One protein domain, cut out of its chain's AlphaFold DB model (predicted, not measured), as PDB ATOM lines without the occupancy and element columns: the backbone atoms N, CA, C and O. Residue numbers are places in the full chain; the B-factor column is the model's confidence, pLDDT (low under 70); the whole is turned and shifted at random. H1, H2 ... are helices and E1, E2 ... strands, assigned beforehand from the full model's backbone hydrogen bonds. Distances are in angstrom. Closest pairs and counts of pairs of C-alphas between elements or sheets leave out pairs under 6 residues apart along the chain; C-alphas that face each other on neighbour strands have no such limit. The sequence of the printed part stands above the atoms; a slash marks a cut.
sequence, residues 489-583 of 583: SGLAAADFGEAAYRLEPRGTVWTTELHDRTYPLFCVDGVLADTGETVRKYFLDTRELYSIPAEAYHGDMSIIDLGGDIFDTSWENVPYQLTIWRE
ATOM      1  N   SER A 489      77.579  82.401 130.231       77.19
ATOM      2  CA  SER A 489      78.072  83.096 131.434       77.19
ATOM      3  C   SER A 489      77.836  84.611 131.425       77.19
ATOM      4  O   SER A 489      78.053  85.275 132.441       77.19
ATOM      5  N   GLY A 490      77.440  85.179 130.280       78.19
ATOM      6  CA  GLY A 490      77.385  86.626 130.062       78.19
ATOM      7  C   GLY A 490      78.745  87.270 129.753       78.19
ATOM      8  O   GLY A 490      78.799  88.484 129.537       78.19
ATOM      9  N   LEU A 491      79.832  86.491 129.675       84.44
ATOM     10  CA  LEU A 491      81.169  86.979 129.321       84.44
ATOM     11  C   LEU A 491      81.196  87.605 127.918       84.44
ATOM     12  O   LEU A 491      81.726  88.705 127.749       84.44
ATOM     13  N   ALA A 492      80.537  86.977 126.939       87.38
ATOM     14  CA  ALA A 492      80.371  87.543 125.601       87.38
ATOM     15  C   ALA A 492      79.656  88.909 125.628       87.38
ATOM     16  O   ALA A 492      80.119  89.873 125.018       87.38
ATOM     17  N   ALA A 493      78.573  89.039 126.403       86.56
ATOM     18  CA  ALA A 493      77.850  90.305 126.551       86.56
ATOM     19  C   ALA A 493      78.701  91.395 127.234       86.56
ATOM     20  O   ALA A 493      78.591  92.570 126.883       86.56
ATOM     21  N   ALA A 494      79.583  91.022 128.168       85.75
ATOM     22  CA  ALA A 494      80.532  91.950 128.782       85.75
ATOM     23  C   ALA A 494      81.624  92.422 127.802       85.75
ATOM     24  O   ALA A 494      82.083  93.563 127.910       85.75
ATOM     25  N   ASP A 495      82.050  91.562 126.872       89.31
ATOM     26  CA  ASP A 495      83.125  91.823 125.904       89.31
ATOM     27  C   ASP A 495      82.678  92.539 124.625       89.31
ATOM     28  O   ASP A 495      83.388  93.426 124.152       89.31
ATOM     29  N   PHE A 496      81.512  92.194 124.077       91.88
ATOM     30  CA  PHE A 496      80.994  92.782 122.837       91.88
ATOM     31  C   PHE A 496      79.945  93.880 123.072       91.88
ATOM     32  O   PHE A 496      79.750  94.744 122.212       91.88
ATOM     33  N   GLY A 497      79.274  93.894 124.229       89.75
ATOM     34  CA  GLY A 497      78.197  94.840 124.521       89.75
ATOM     35  C   GLY A 497      77.021  94.685 123.550       89.75
ATOM     36  O   GLY A 497      76.390  93.636 123.496       89.75
ATOM     37  N   GLU A 498      76.726  95.734 122.777       90.75
ATOM     38  CA  GLU A 498      75.698  95.715 121.719       90.75
ATOM     39  C   GLU A 498      76.256  95.351 120.323       90.75
ATOM     40  O   GLU A 498      75.506  95.349 119.344       90.75
ATOM     41  N   ALA A 499      77.561  95.081 120.185       92.25
ATOM     42  CA  ALA A 499      78.159  94.736 118.894       92.25
ATOM     43  C   ALA A 499      77.760  93.320 118.448       92.25
ATOM     44  O   ALA A 499      77.748  92.388 119.246       92.25
ATOM     45  N   ALA A 500      77.490  93.136 117.153       93.44
ATOM     46  CA  ALA A 500      77.264  91.808 116.593       93.44
ATOM     47  C   ALA A 500      78.590  91.031 116.509       93.44
ATOM     48  O   ALA A 500      79.561  91.506 115.914       93.44
ATOM     49  N   TYR A 501      78.618  89.821 117.066       95.25
ATOM     50  CA  TYR A 501      79.794  88.952 117.112       95.25
ATOM     51  C   TYR A 501      79.474  87.530 116.640       95.25
ATOM     52  O   TYR A 501      78.324  87.179 116.372       95.25
ATOM     53  N   ARG A 502      80.522  86.717 116.517       96.06
ATOM     54  CA  ARG A 502      80.470  85.259 116.412       96.06
ATOM     55  C   ARG A 502      81.580  84.667 117.269       96.06
ATOM     56  O   ARG A 502      82.671  85.232 117.343       96.06
ATOM     57  N   LEU A 503      81.306  83.509 117.848       94.88
ATOM     58  CA  LEU A 503      82.317  82.653 118.447       94.88
ATOM     59  C   LEU A 503      82.752  81.639 117.384       94.88
ATOM     60  O   LEU A 503      81.913  80.973 116.782       94.88
ATOM     61  N   GLU A 504      84.051  81.567 117.100       95.06
ATOM     62  CA  GLU A 504      84.621  80.630 116.131       95.06
ATOM     63  C   GLU A 504      85.566  79.652 116.847       95.06
ATOM     64  O   GLU A 504      86.699  80.026 117.164       95.06
ATOM     65  N   PRO A 505      85.135  78.402 117.106       92.25
ATOM     66  CA  PRO A 505      85.996  77.347 117.634       92.25
ATOM     67  C   PRO A 505      87.282  77.156 116.811       92.25
ATOM     68  O   PRO A 505      87.266  77.231 115.578       92.25
ATOM     69  N   ARG A 506      88.416  76.931 117.491       87.06
ATOM     70  CA  ARG A 506      89.747  76.773 116.861       87.06
ATOM     71  C   ARG A 506      90.488  75.481 117.226       87.06
ATOM     72  O   ARG A 506      91.569  75.258 116.683       87.06
ATOM     73  N   GLY A 507      89.943  74.650 118.112       84.25
ATOM     74  CA  GLY A 507      90.625  73.461 118.635       84.25
ATOM     75  C   GLY A 507      91.491  73.756 119.866       84.25
ATOM     76  O   GLY A 507      91.324  74.773 120.542       84.25
ATOM     77  N   THR A 508      92.422  72.853 120.166       84.19
ATOM     78  CA  THR A 508      93.234  72.881 121.394       84.19
ATOM     79  C   THR A 508      94.547  73.647 121.218       84.19
ATOM     80  O   THR A 508      95.332  73.371 120.310       84.19
ATOM     81  N   VAL A 509      94.823  74.581 122.132       83.50
ATOM     82  CA  VAL A 509      96.100  75.302 122.270       83.50
ATOM     83  C   VAL A 509      96.843  74.769 123.495       83.50
ATOM     84  O   VAL A 509      96.224  74.357 124.469       83.50
ATOM     85  N   TRP A 510      98.176  74.772 123.463       76.81
ATOM     86  CA  TRP A 510      99.013  74.285 124.562       76.81
ATOM     87  C   TRP A 510      99.711  75.453 125.260       76.81
ATOM     88  O   TRP A 510     100.349  76.277 124.603       76.81
ATOM     89  N   THR A 511      99.608  75.512 126.587       69.62
ATOM     90  CA  THR A 511     100.423  76.409 127.423       69.62
ATOM     91  C   THR A 511     101.876  75.945 127.430       69.62
ATOM     92  O   THR A 511     102.147  74.740 127.412       69.62
ATOM     93  N   THR A 512     102.821  76.886 127.434       56.50
ATOM     94  CA  THR A 512     104.243  76.580 127.211       56.50
ATOM     95  C   THR A 512     105.042  76.348 128.489       56.50
ATOM     96  O   THR A 512     105.938  75.511 128.468       56.50
ATOM     97  N   GLU A 513     104.701  76.995 129.611       51.78
ATOM     98  CA  GLU A 513     105.350  76.738 130.908       51.78
ATOM     99  C   GLU A 513     104.451  77.129 132.103       51.78
ATOM    100  O   GLU A 513     104.244  78.309 132.390       51.78
ATOM    101  N   LEU A 514     103.963  76.134 132.860       42.91
ATOM    102  CA  LEU A 514     103.505  76.305 134.245       42.91
ATOM    103  C   LEU A 514     104.037  75.154 135.118       42.91
ATOM    104  O   LEU A 514     103.667  73.998 134.928       42.91
ATOM    105  N   HIS A 515     104.874  75.464 136.117       46.19
ATOM    106  CA  HIS A 515     105.462  74.479 137.046       46.19
ATOM    107  C   HIS A 515     106.127  73.269 136.338       46.19
ATOM    108  O   HIS A 515     105.852  72.116 136.680       46.19
ATOM    109  N   ASP A 516     106.987  73.532 135.345       50.38
ATOM    110  CA  ASP A 516     107.649  72.536 134.476       50.38
ATOM    111  C   ASP A 516     106.678  71.604 133.710       50.38
ATOM    112  O   ASP A 516     107.010  70.456 133.396       50.38
ATOM    113  N   ARG A 517     105.453  72.069 133.419       50.41
ATOM    114  CA  ARG A 517     104.424  71.313 132.688       50.41
ATOM    115  C   ARG A 517     103.705  72.177 131.652       50.41
ATOM    116  O   ARG A 517     103.466  73.362 131.871       50.41
ATOM    117  N   THR A 518     103.332  71.540 130.546       64.69
ATOM    118  CA  THR A 518     102.492  72.088 129.474       64.69
ATOM    119  C   THR A 518     101.092  71.495 129.580       64.69
ATOM    120  O   THR A 518     100.963  70.270 129.650       64.69
ATOM    121  N   TYR A 519     100.058  72.330 129.552       72.06
ATOM    122  CA  TYR A 519      98.657  71.913 129.662       72.06
ATOM    123  C   TYR A 519      97.838  72.353 128.436       72.06
ATOM    124  O   TYR A 519      98.072  73.457 127.928       72.06
ATOM    125  N   PRO A 520      96.904  71.514 127.952       83.31
ATOM    126  CA  PRO A 520      95.986  71.865 126.872       83.31
ATOM    127  C   PRO A 520      94.870  72.805 127.360       83.31
ATOM    128  O   PRO A 520      94.458  72.737 128.513       83.31
ATOM    129  N   LEU A 521      94.381  73.665 126.466       86.69
ATOM    130  CA  LEU A 521      93.260  74.590 126.665       86.69
ATOM    131  C   LEU A 521      92.411  74.644 125.388       86.69
ATOM    132  O   LEU A 521      92.962  74.769 124.290       86.69
ATOM    133  N   PHE A 522      91.081  74.607 125.498       89.88
ATOM    134  CA  PHE A 522      90.212  74.749 124.322       89.88
ATOM    135  C   PHE A 522      90.100  76.217 123.911       89.88
ATOM    136  O   PHE A 522      89.745  77.062 124.730       89.88
ATOM    137  N   CYS A 523      90.391  76.522 122.646       90.56
ATOM    138  CA  CYS A 523      90.504  77.881 122.123       90.56
ATOM    139  C   CYS A 523      89.311  78.254 121.231       90.56
ATOM    140  O   CYS A 523      88.958  77.524 120.298       90.56
ATOM    141  N   VAL A 524      88.734  79.431 121.482       94.94
ATOM    142  CA  VAL A 524      87.646  80.023 120.688       94.94
ATOM    143  C   VAL A 524      88.001  81.469 120.342       94.94
ATOM    144  O   VAL A 524      88.361  82.267 121.210       94.94
ATOM    145  N   ASP A 525      87.898  81.824 119.061       95.12
ATOM    146  CA  ASP A 525      88.063  83.197 118.587       95.12
ATOM    147  C   ASP A 525      86.760  83.984 118.768       95.12
ATOM    148  O   ASP A 525      85.708  83.589 118.265       95.12
ATOM    149  N   GLY A 526      86.839  85.136 119.433       96.19
ATOM    150  CA  GLY A 526      85.759  86.115 119.498       96.19
ATOM    151  C   GLY A 526      85.860  87.111 118.344       96.19
ATOM    152  O   GLY A 526      86.725  87.991 118.363       96.19
ATOM    153  N   VAL A 527      84.990  86.974 117.341       96.38
ATOM    154  CA  VAL A 527      85.072  87.682 116.051       96.38
ATOM    155  C   VAL A 527      83.928  88.684 115.895       96.38
ATOM    156  O   VAL A 527      82.764  88.324 116.043       96.38
ATOM    157  N   LEU A 528      84.227  89.933 115.526       95.88
ATOM    158  CA  LEU A 528      83.199  90.919 115.169       95.88
ATOM    159  C   LEU A 528      82.529  90.546 113.838       95.88
ATOM    160  O   LEU A 528      83.196  90.408 112.811       95.88
ATOM    161  N   ALA A 529      81.200  90.430 113.829       92.62
ATOM    162  CA  ALA A 529      80.445  89.937 112.675       92.62
ATOM    163  C   ALA A 529      80.489  90.889 111.463       92.62
ATOM    164  O   ALA A 529      80.476  90.424 110.322       92.62
ATOM    165  N   ASP A 530      80.581  92.201 111.705       91.81
ATOM    166  CA  ASP A 530      80.608  93.234 110.658       91.81
ATOM    167  C   ASP A 530      81.969  93.358 109.946       91.81
ATOM    168  O   ASP A 530      82.021  93.756 108.779       91.81
ATOM    169  N   THR A 531      83.076  93.044 110.631       91.88
ATOM    170  CA  THR A 531      84.447  93.210 110.102       91.88
ATOM    171  C   THR A 531      85.153  91.890 109.798       91.88
ATOM    172  O   THR A 531      86.056  91.872 108.961       91.88
ATOM    173  N   GLY A 532      84.758  90.790 110.448       91.81
ATOM    174  CA  GLY A 532      85.497  89.524 110.431       91.81
ATOM    175  C   GLY A 532      86.802  89.568 111.237       91.81
ATOM    176  O   GLY A 532      87.687  88.748 111.007       91.81
ATOM    177  N   GLU A 533      86.949  90.538 112.142       93.81
ATOM    178  CA  GLU A 533      88.152  90.744 112.953       93.81
ATOM    179  C   GLU A 533      88.037  90.016 114.299       93.81
ATOM    180  O   GLU A 533      87.095  90.253 115.060       93.81
ATOM    181  N   THR A 534      88.994  89.132 114.603       94.69
ATOM    182  CA  THR A 534      89.139  88.529 115.935       94.69
ATOM    183  C   THR A 534      89.609  89.601 116.918       94.69
ATOM    184  O   THR A 534      90.728  90.095 116.792       94.69
ATOM    185  N   VAL A 535      88.774  89.948 117.900       94.81
ATOM    186  CA  VAL A 535      89.058  90.985 118.916       94.81
ATOM    187  C   VAL A 535      89.228  90.421 120.327       94.81
ATOM    188  O   VAL A 535      89.929  91.015 121.146       94.81
ATOM    189  N   ARG A 536      88.661  89.241 120.599       93.25
ATOM    190  CA  ARG A 536      88.866  88.469 121.832       93.25
ATOM    191  C   ARG A 536      89.369  87.067 121.514       93.25
ATOM    192  O   ARG A 536      89.115  86.538 120.431       93.25
ATOM    193  N   LYS A 537      90.052  86.455 122.478       92.12
ATOM    194  CA  LYS A 537      90.337  85.019 122.502       92.12
ATOM    195  C   LYS A 537      89.911  84.446 123.840       92.12
ATOM    196  O   LYS A 537      90.229  85.026 124.880       92.12
ATOM    197  N   TYR A 538      89.219  83.317 123.777       91.62
ATOM    198  CA  TYR A 538      88.717  82.597 124.934       91.62
ATOM    199  C   TYR A 538      89.444  81.266 125.083       91.62
ATOM    200  O   TYR A 538      89.673  80.573 124.087       91.62
ATOM    201  N   PHE A 539      89.791  80.920 126.321       89.06
ATOM    202  CA  PHE A 539      90.448  79.659 126.659       89.06
ATOM    203  C   PHE A 539      89.728  78.977 127.814       89.06
ATOM    204  O   PHE A 539      89.501  79.611 128.843       89.06
ATOM    205  N   LEU A 540      89.401  77.695 127.654       87.06
ATOM    206  CA  LEU A 540      88.806  76.861 128.697       87.06
ATOM    207  C   LEU A 540      89.815  75.805 129.172       87.06
ATOM    208  O   LEU A 540      90.289  74.996 128.370       87.06
ATOM    209  N   ASP A 541      90.108  75.822 130.473       84.38
ATOM    210  CA  ASP A 541      90.654  74.691 131.232       84.38
ATOM    211  C   ASP A 541      89.511  73.900 131.904       84.38
ATOM    212  O   ASP A 541      88.355  74.321 131.900       84.38
ATOM    213  N   THR A 542      89.848  72.789 132.561       79.62
ATOM    214  CA  THR A 542      88.991  71.979 133.436       79.62
ATOM    215  C   THR A 542      87.896  72.749 134.183       79.62
ATOM    216  O   THR A 542      86.755  72.283 134.170       79.62
ATOM    217  N   ARG A 543      88.204  73.884 134.836       76.75
ATOM    218  CA  ARG A 543      87.231  74.713 135.592       76.75
ATOM    219  C   ARG A 543      87.462  76.226 135.488       76.75
ATOM    220  O   ARG A 543      86.915  76.982 136.292       76.75
ATOM    221  N   GLU A 544      88.265  76.675 134.527       80.38
ATOM    222  CA  GLU A 544      88.632  78.087 134.383       80.38
ATOM    223  C   GLU A 544      88.420  78.572 132.949       80.38
ATOM    224  O   GLU A 544      88.933  77.972 132.005       80.38
ATOM    225  N   LEU A 545      87.675  79.667 132.798       85.38
ATOM    226  CA  LEU A 545      87.395  80.312 131.520       85.38
ATOM    227  C   LEU A 545      88.069  81.685 131.467       85.38
ATOM    228  O   LEU A 545      87.734  82.588 132.232       85.38
ATOM    229  N   TYR A 546      89.004  81.847 130.541       84.75
ATOM    230  CA  TYR A 546      89.808  83.052 130.364       84.75
ATOM    231  C   TYR A 546      89.319  83.855 129.148       84.75
ATOM    232  O   TYR A 546      89.096  83.268 128.090       84.75
ATOM    233  N   SER A 547      89.216  85.185 129.259       88.62
ATOM    234  CA  SER A 547      89.046  86.123 128.131       88.62
ATOM    235  C   SER A 547      90.189  87.132 128.088       88.62
ATOM    236  O   SER A 547      90.410  87.864 129.056       88.62
ATOM    237  N   ILE A 548      90.887  87.199 126.949       87.00
ATOM    238  CA  ILE A 548      91.968  88.164 126.699       87.00
ATOM    239  C   ILE A 548      91.765  88.920 125.375       87.00
ATOM    240  O   ILE A 548      91.118  88.402 124.454       87.00
ATOM    241  N   PRO A 549      92.296  90.151 125.229       89.25
ATOM    242  CA  PRO A 549      92.321  90.850 123.947       89.25
ATOM    243  C   PRO A 549      93.091  90.039 122.898       89.25
ATOM    244  O   PRO A 549      94.166  89.504 123.173       89.25
ATOM    245  N   ALA A 550      92.597  89.988 121.661       87.75
ATOM    246  CA  ALA A 550      93.275  89.254 120.587       87.75
ATOM    247  C   ALA A 550      94.671  89.822 120.249       87.75
ATOM    248  O   ALA A 550      95.519  89.085 119.750       87.75
ATOM    249  N   GLU A 551      94.927  91.100 120.559       84.38
ATOM    250  CA  GLU A 551      96.250  91.737 120.451       84.38
ATOM    251  C   GLU A 551      97.201  91.422 121.625       84.38
ATOM    252  O   GLU A 551      98.420  91.474 121.451       84.38
ATOM    253  N   ALA A 552      96.661  91.056 122.794       76.81
ATOM    254  CA  ALA A 552      97.439  90.614 123.955       76.81
ATOM    255  C   ALA A 552      97.871  89.144 123.830       76.81
ATOM    256  O   ALA A 552      98.890  88.746 124.392       76.81
ATOM    257  N   TYR A 553      97.143  88.338 123.048       75.06
ATOM    258  CA  TYR A 553      97.536  86.960 122.771       75.06
ATOM    259  C   TYR A 553      98.884  86.899 122.051       75.06
ATOM    260  O   TYR A 553      99.051  87.308 120.899       75.06
ATOM    261  N   HIS A 554      99.857  86.310 122.729       65.50
ATOM    262  CA  HIS A 554     101.098  85.849 122.133       65.50
ATOM    263  C   HIS A 554     101.037  84.320 122.136       65.50
ATOM    264  O   HIS A 554     100.684  83.722 123.147       65.50
ATOM    265  N   GLY A 555     101.345  83.678 121.002       57.19
ATOM    266  CA  GLY A 555     101.182  82.223 120.801       57.19
ATOM    267  C   GLY A 555     102.150  81.328 121.589       57.19
ATOM    268  O   GLY A 555     102.417  80.206 121.174       57.19
ATOM    269  N   ASP A 556     102.691  81.860 122.677       54.03
ATOM    270  CA  ASP A 556     103.632  81.279 123.623       54.03
ATOM    271  C   ASP A 556     103.070  81.605 125.018       54.03
ATOM    272  O   ASP A 556     103.528  82.517 125.710       54.03
ATOM    273  N   MET A 557     101.946  80.962 125.359       50.56
ATOM    274  CA  MET A 557     101.223  81.231 126.602       50.56
ATOM    275  C   MET A 557     101.915  80.550 127.786       50.56
ATOM    276  O   MET A 557     101.484  79.499 128.269       50.56
ATOM    277  N   SER A 558     102.943  81.213 128.316       48.69
ATOM    278  CA  SER A 558     103.100  81.270 129.771       48.69
ATOM    279  C   SER A 558     101.799  81.820 130.362       48.69
ATOM    280  O   SER A 558     101.250  82.773 129.802       48.69
ATOM    281  N   ILE A 559     101.285  81.224 131.442       47.16
ATOM    282  CA  ILE A 559     100.006  81.663 132.016       47.16
ATOM    283  C   ILE A 559     100.143  83.112 132.475       47.16
ATOM    284  O   ILE A 559     100.922  83.432 133.376       47.16
ATOM    285  N   ILE A 560      99.385  83.982 131.811       46.22
ATOM    286  CA  ILE A 560      99.199  85.354 132.246       46.22
ATOM    287  C   ILE A 560      98.383  85.259 133.534       46.22
ATOM    288  O   ILE A 560      97.261  84.756 133.526       46.22
ATOM    289  N   ASP A 561      98.965  85.716 134.639       45.84
ATOM    290  CA  ASP A 561      98.243  85.984 135.881       45.84
ATOM    291  C   ASP A 561      97.266  87.133 135.589       45.84
ATOM    292  O   ASP A 561      97.622  88.311 135.700       45.84
ATOM    293  N   LEU A 562      96.074  86.784 135.082       48.56
ATOM    294  CA  LEU A 562      95.002  87.717 134.740       48.56
ATOM    295  C   LEU A 562      94.432  88.302 136.035       48.56
ATOM    296  O   LEU A 562      93.332  87.956 136.460       48.56
ATOM    297  N   GLY A 563      95.171  89.222 136.657       44.72
ATOM    298  CA  GLY A 563      94.784  89.956 137.867       44.72
ATOM    299  C   GLY A 563      93.633  90.953 137.664       44.72
ATOM    300  O   GLY A 563      93.643  92.025 138.273       44.72
ATOM    301  N   GLY A 564      92.699  90.632 136.770       52.47
ATOM    302  CA  GLY A 564      91.456  91.341 136.507       52.47
ATOM    303  C   GLY A 564      90.283  90.768 137.306       52.47
ATOM    304  O   GLY A 564      90.450  90.228 138.403       52.47
ATOM    305  N   ASP A 565      89.077  90.926 136.769       52.62
ATOM    306  CA  ASP A 565      87.846  90.615 137.496       52.62
ATOM    307  C   ASP A 565      87.588  89.098 137.546       52.62
ATOM    308  O   ASP A 565      87.380  88.459 136.514       52.62
ATOM    309  N   ILE A 566      87.560  88.537 138.763       52.03
ATOM    310  CA  ILE A 566      87.086  87.173 139.031       52.03
ATOM    311  C   ILE A 566      85.563  87.209 139.175       52.03
ATOM    312  O   ILE A 566      85.043  87.838 140.102       52.03
ATOM    313  N   PHE A 567      84.851  86.487 138.310       53.94
ATOM    314  CA  PHE A 567      83.401  86.311 138.426       53.94
ATOM    315  C   PHE A 567      83.075  84.917 138.974       53.94
ATOM    316  O   PHE A 567      83.411  83.909 138.355       53.94
ATOM    317  N   ASP A 568      82.391  84.880 140.120       51.50
ATOM    318  CA  ASP A 568      81.800  83.664 140.688       51.50
ATOM    319  C   ASP A 568      80.381  83.485 140.114       51.50
ATOM    320  O   ASP A 568      79.552  84.406 140.142       51.50
ATOM    321  N   THR A 569      80.117  82.332 139.501       49.72
ATOM    322  CA  THR A 569      78.973  82.137 138.601       49.72
ATOM    323  C   THR A 569      77.704  81.758 139.369       49.72
ATOM    324  O   THR A 569      77.478  80.613 139.739       49.72
ATOM    325  N   SER A 570      76.829  82.745 139.586       43.91
ATOM    326  CA  SER A 570      75.550  82.601 140.312       43.91
ATOM    327  C   SER A 570      74.330  82.371 139.400       43.91
ATOM    328  O   SER A 570      73.197  82.674 139.775       43.91
ATOM    329  N   TRP A 571      74.559  81.859 138.189       53.25
ATOM    330  CA  TRP A 571      73.551  81.694 137.137       53.25
ATOM    331  C   TRP A 571      72.981  80.271 137.101       53.25
ATOM    332  O   TRP A 571      73.723  79.305 137.242       53.25
ATOM    333  N   GLU A 572      71.680  80.135 136.829       44.41
ATOM    334  CA  GLU A 572      70.956  78.846 136.856       44.41
ATOM    335  C   GLU A 572      71.456  77.809 135.825       44.41
ATOM    336  O   GLU A 572      71.236  76.618 136.016       44.41
ATOM    337  N   ASN A 573      72.158  78.245 134.768       46.16
ATOM    338  CA  ASN A 573      72.575  77.414 133.626       46.16
ATOM    339  C   ASN A 573      74.108  77.258 133.480       46.16
ATOM    340  O   ASN A 573      74.586  76.886 132.409       46.16
ATOM    341  N   VAL A 574      74.901  77.594 134.504       55.47
ATOM    342  CA  VAL A 574      76.378  77.539 134.451       55.47
ATOM    343  C   VAL A 574      76.899  76.615 135.563       55.47
ATOM    344  O   VAL A 574      76.372  76.687 136.673       55.47
ATOM    345  N   PRO A 575      77.905  75.745 135.316       55.84
ATOM    346  CA  PRO A 575      78.387  74.805 136.328       55.84
ATOM    347  C   PRO A 575      78.823  75.491 137.626       55.84
ATOM    348  O   PRO A 575      79.641  76.414 137.623       55.84
ATOM    349  N   TYR A 576      78.308  74.990 138.748       50.56
ATOM    350  CA  TYR A 576      78.632  75.485 140.083       50.56
ATOM    351  C   TYR A 576      80.148  75.317 140.322       50.56
ATOM    352  O   TYR A 576      80.639  74.187 140.388       50.56
ATOM    353  N   GLN A 577      80.875  76.434 140.492       59.81
ATOM    354  CA  GLN A 577      82.352  76.535 140.562       59.81
ATOM    355  C   GLN A 577      83.103  76.616 139.207       59.81
ATOM    356  O   GLN A 577      84.234  76.134 139.115       59.81
ATOM    357  N   LEU A 578      82.532  77.253 138.174       69.12
ATOM    358  CA  LEU A 578      83.320  77.795 137.052       69.12
ATOM    359  C   LEU A 578      83.929  79.156 137.437       69.12
ATOM    360  O   LEU A 578      83.181  80.106 137.689       69.12
ATOM    361  N   THR A 579      85.261  79.266 137.425       72.12
ATOM    362  CA  THR A 579      85.980  80.542 137.603       72.12
ATOM    363  C   THR A 579      86.119  81.250 136.258       72.12
ATOM    364  O   THR A 579      86.597  80.648 135.296       72.12
ATOM    365  N   ILE A 580      85.758  82.533 136.182       72.19
ATOM    366  CA  ILE A 580      85.964  83.348 134.975       72.19
ATOM    367  C   ILE A 580      87.016  84.423 135.242       72.19
ATOM    368  O   ILE A 580      86.892  85.174 136.210       72.19
ATOM    369  N   TRP A 581      88.003  84.509 134.349       71.38
ATOM    370  CA  TRP A 581      89.107  85.469 134.357       71.38
ATOM    371  C   TRP A 581      89.031  86.387 133.129       71.38
ATOM    372  O   TRP A 581      88.820  85.911 132.009       71.38
ATOM    373  N   ARG A 582      89.228  87.699 133.305       72.06
ATOM    374  CA  ARG A 582      89.079  88.686 132.222       72.06
ATOM    375  C   ARG A 582      90.086  89.835 132.313       72.06
ATOM    376  O   ARG A 582      90.198  90.465 133.362       72.06
ATOM    377  N   GLU A 583      90.740  90.131 131.187       69.44
ATOM    378  CA  GLU A 583      91.621  91.299 130.956       69.44
ATOM    379  C   GLU A 583      90.931  92.412 130.146       69.44
ATOM    380  O   GLU A 583      90.185  92.077 129.192       69.44
TER     381      GLU A 583
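AT A GLANCE: This is residues 489 to 583 of the 583 residues of an uncharacterized protein of Flavonifractor sp. An306 (UniProt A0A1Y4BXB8). One twisted sheet of five strands makes the body, with the long hairpin E1 and E2 along its longest axis and the short helix H1 set close over the sheet. A long stretch with no named element, residues 550 to 578, loops out from E4 and comes back to E5 at the sheet's edge. The printed part has 95 residues, with one named helix and five named strands in the order H1 E1 E2 E3 E4 E5; the sheet is mixed, in the order E1 E2 E3 E4 E5. The class is mostly strand, although under half of the printed residues are in named elements. The whole is compact, with a radius of gyration of the C-alphas of 13.5 A and spans of 41 by 32 by 23 A.

IN THESE COORDINATES: Find C-alpha 491 at (81.169, 86.979, 129.321); from there H1 runs through residues 491 to 496, 8.7 A. Next, E1 takes residues 501 to 510, 25.3 A, and bends by 64 degrees at residue 507. E2 takes residues 520 to 528, 25.8 A, starting from C-alpha 520 at (95.986, 71.865, 126.872). E3 is residues 534 to 540, 17.3 A, and E4 is residues 544 to 549, 16.9 A. Last comes E5, residues 579 to 582, ending at C-alpha 582 at (89.079, 88.686, 132.222).

HOW THE PARTS SIT: Begin with E1 to E4, a meander, each strand the antiparallel neighbour of the one before. In the hairpin E1 and E2, look at N 504 and O 525, 2.9 A apart. In the hairpin E2 and E3, N 524 and O 538 are 3.0 A apart, and in the hairpin E3 and E4, N 539 and O 546 are 3.0 A apart. E5 is parallel to E4, at 7 degrees, with N 547 and O 581 2.9 A apart. Each of these N and O pairs is within hydrogen-bond range. E1 and E5 are the edge strands, and they are apart. H1 is on the sheet at a height of 7.4 A and runs along the strands, at 5 degrees to E3 on the local plane. It is only just over E3, with 3 of its 6 C-alphas falling there; their closest C-alphas, of Asp 495 and Arg 536, are 7.8 A apart. In H1 every O i to N i+4 pair is within hydrogen-bond range.

THE WHOLE: The C-alphas farthest apart are those of Asp 516 and Asp 530, 41.6 A. The printed part has no cut and ends at residue 583, the chain's last. The link from E4 to E5 is long, 29 residues; in it, residues 567 to 568 pair antiparallel with residues 579 to 580 of E5. The mean pLDDT of the printed part is 74.9; look for values under 70 at residues 511 to 518, residues 554 to 578 and residue 583.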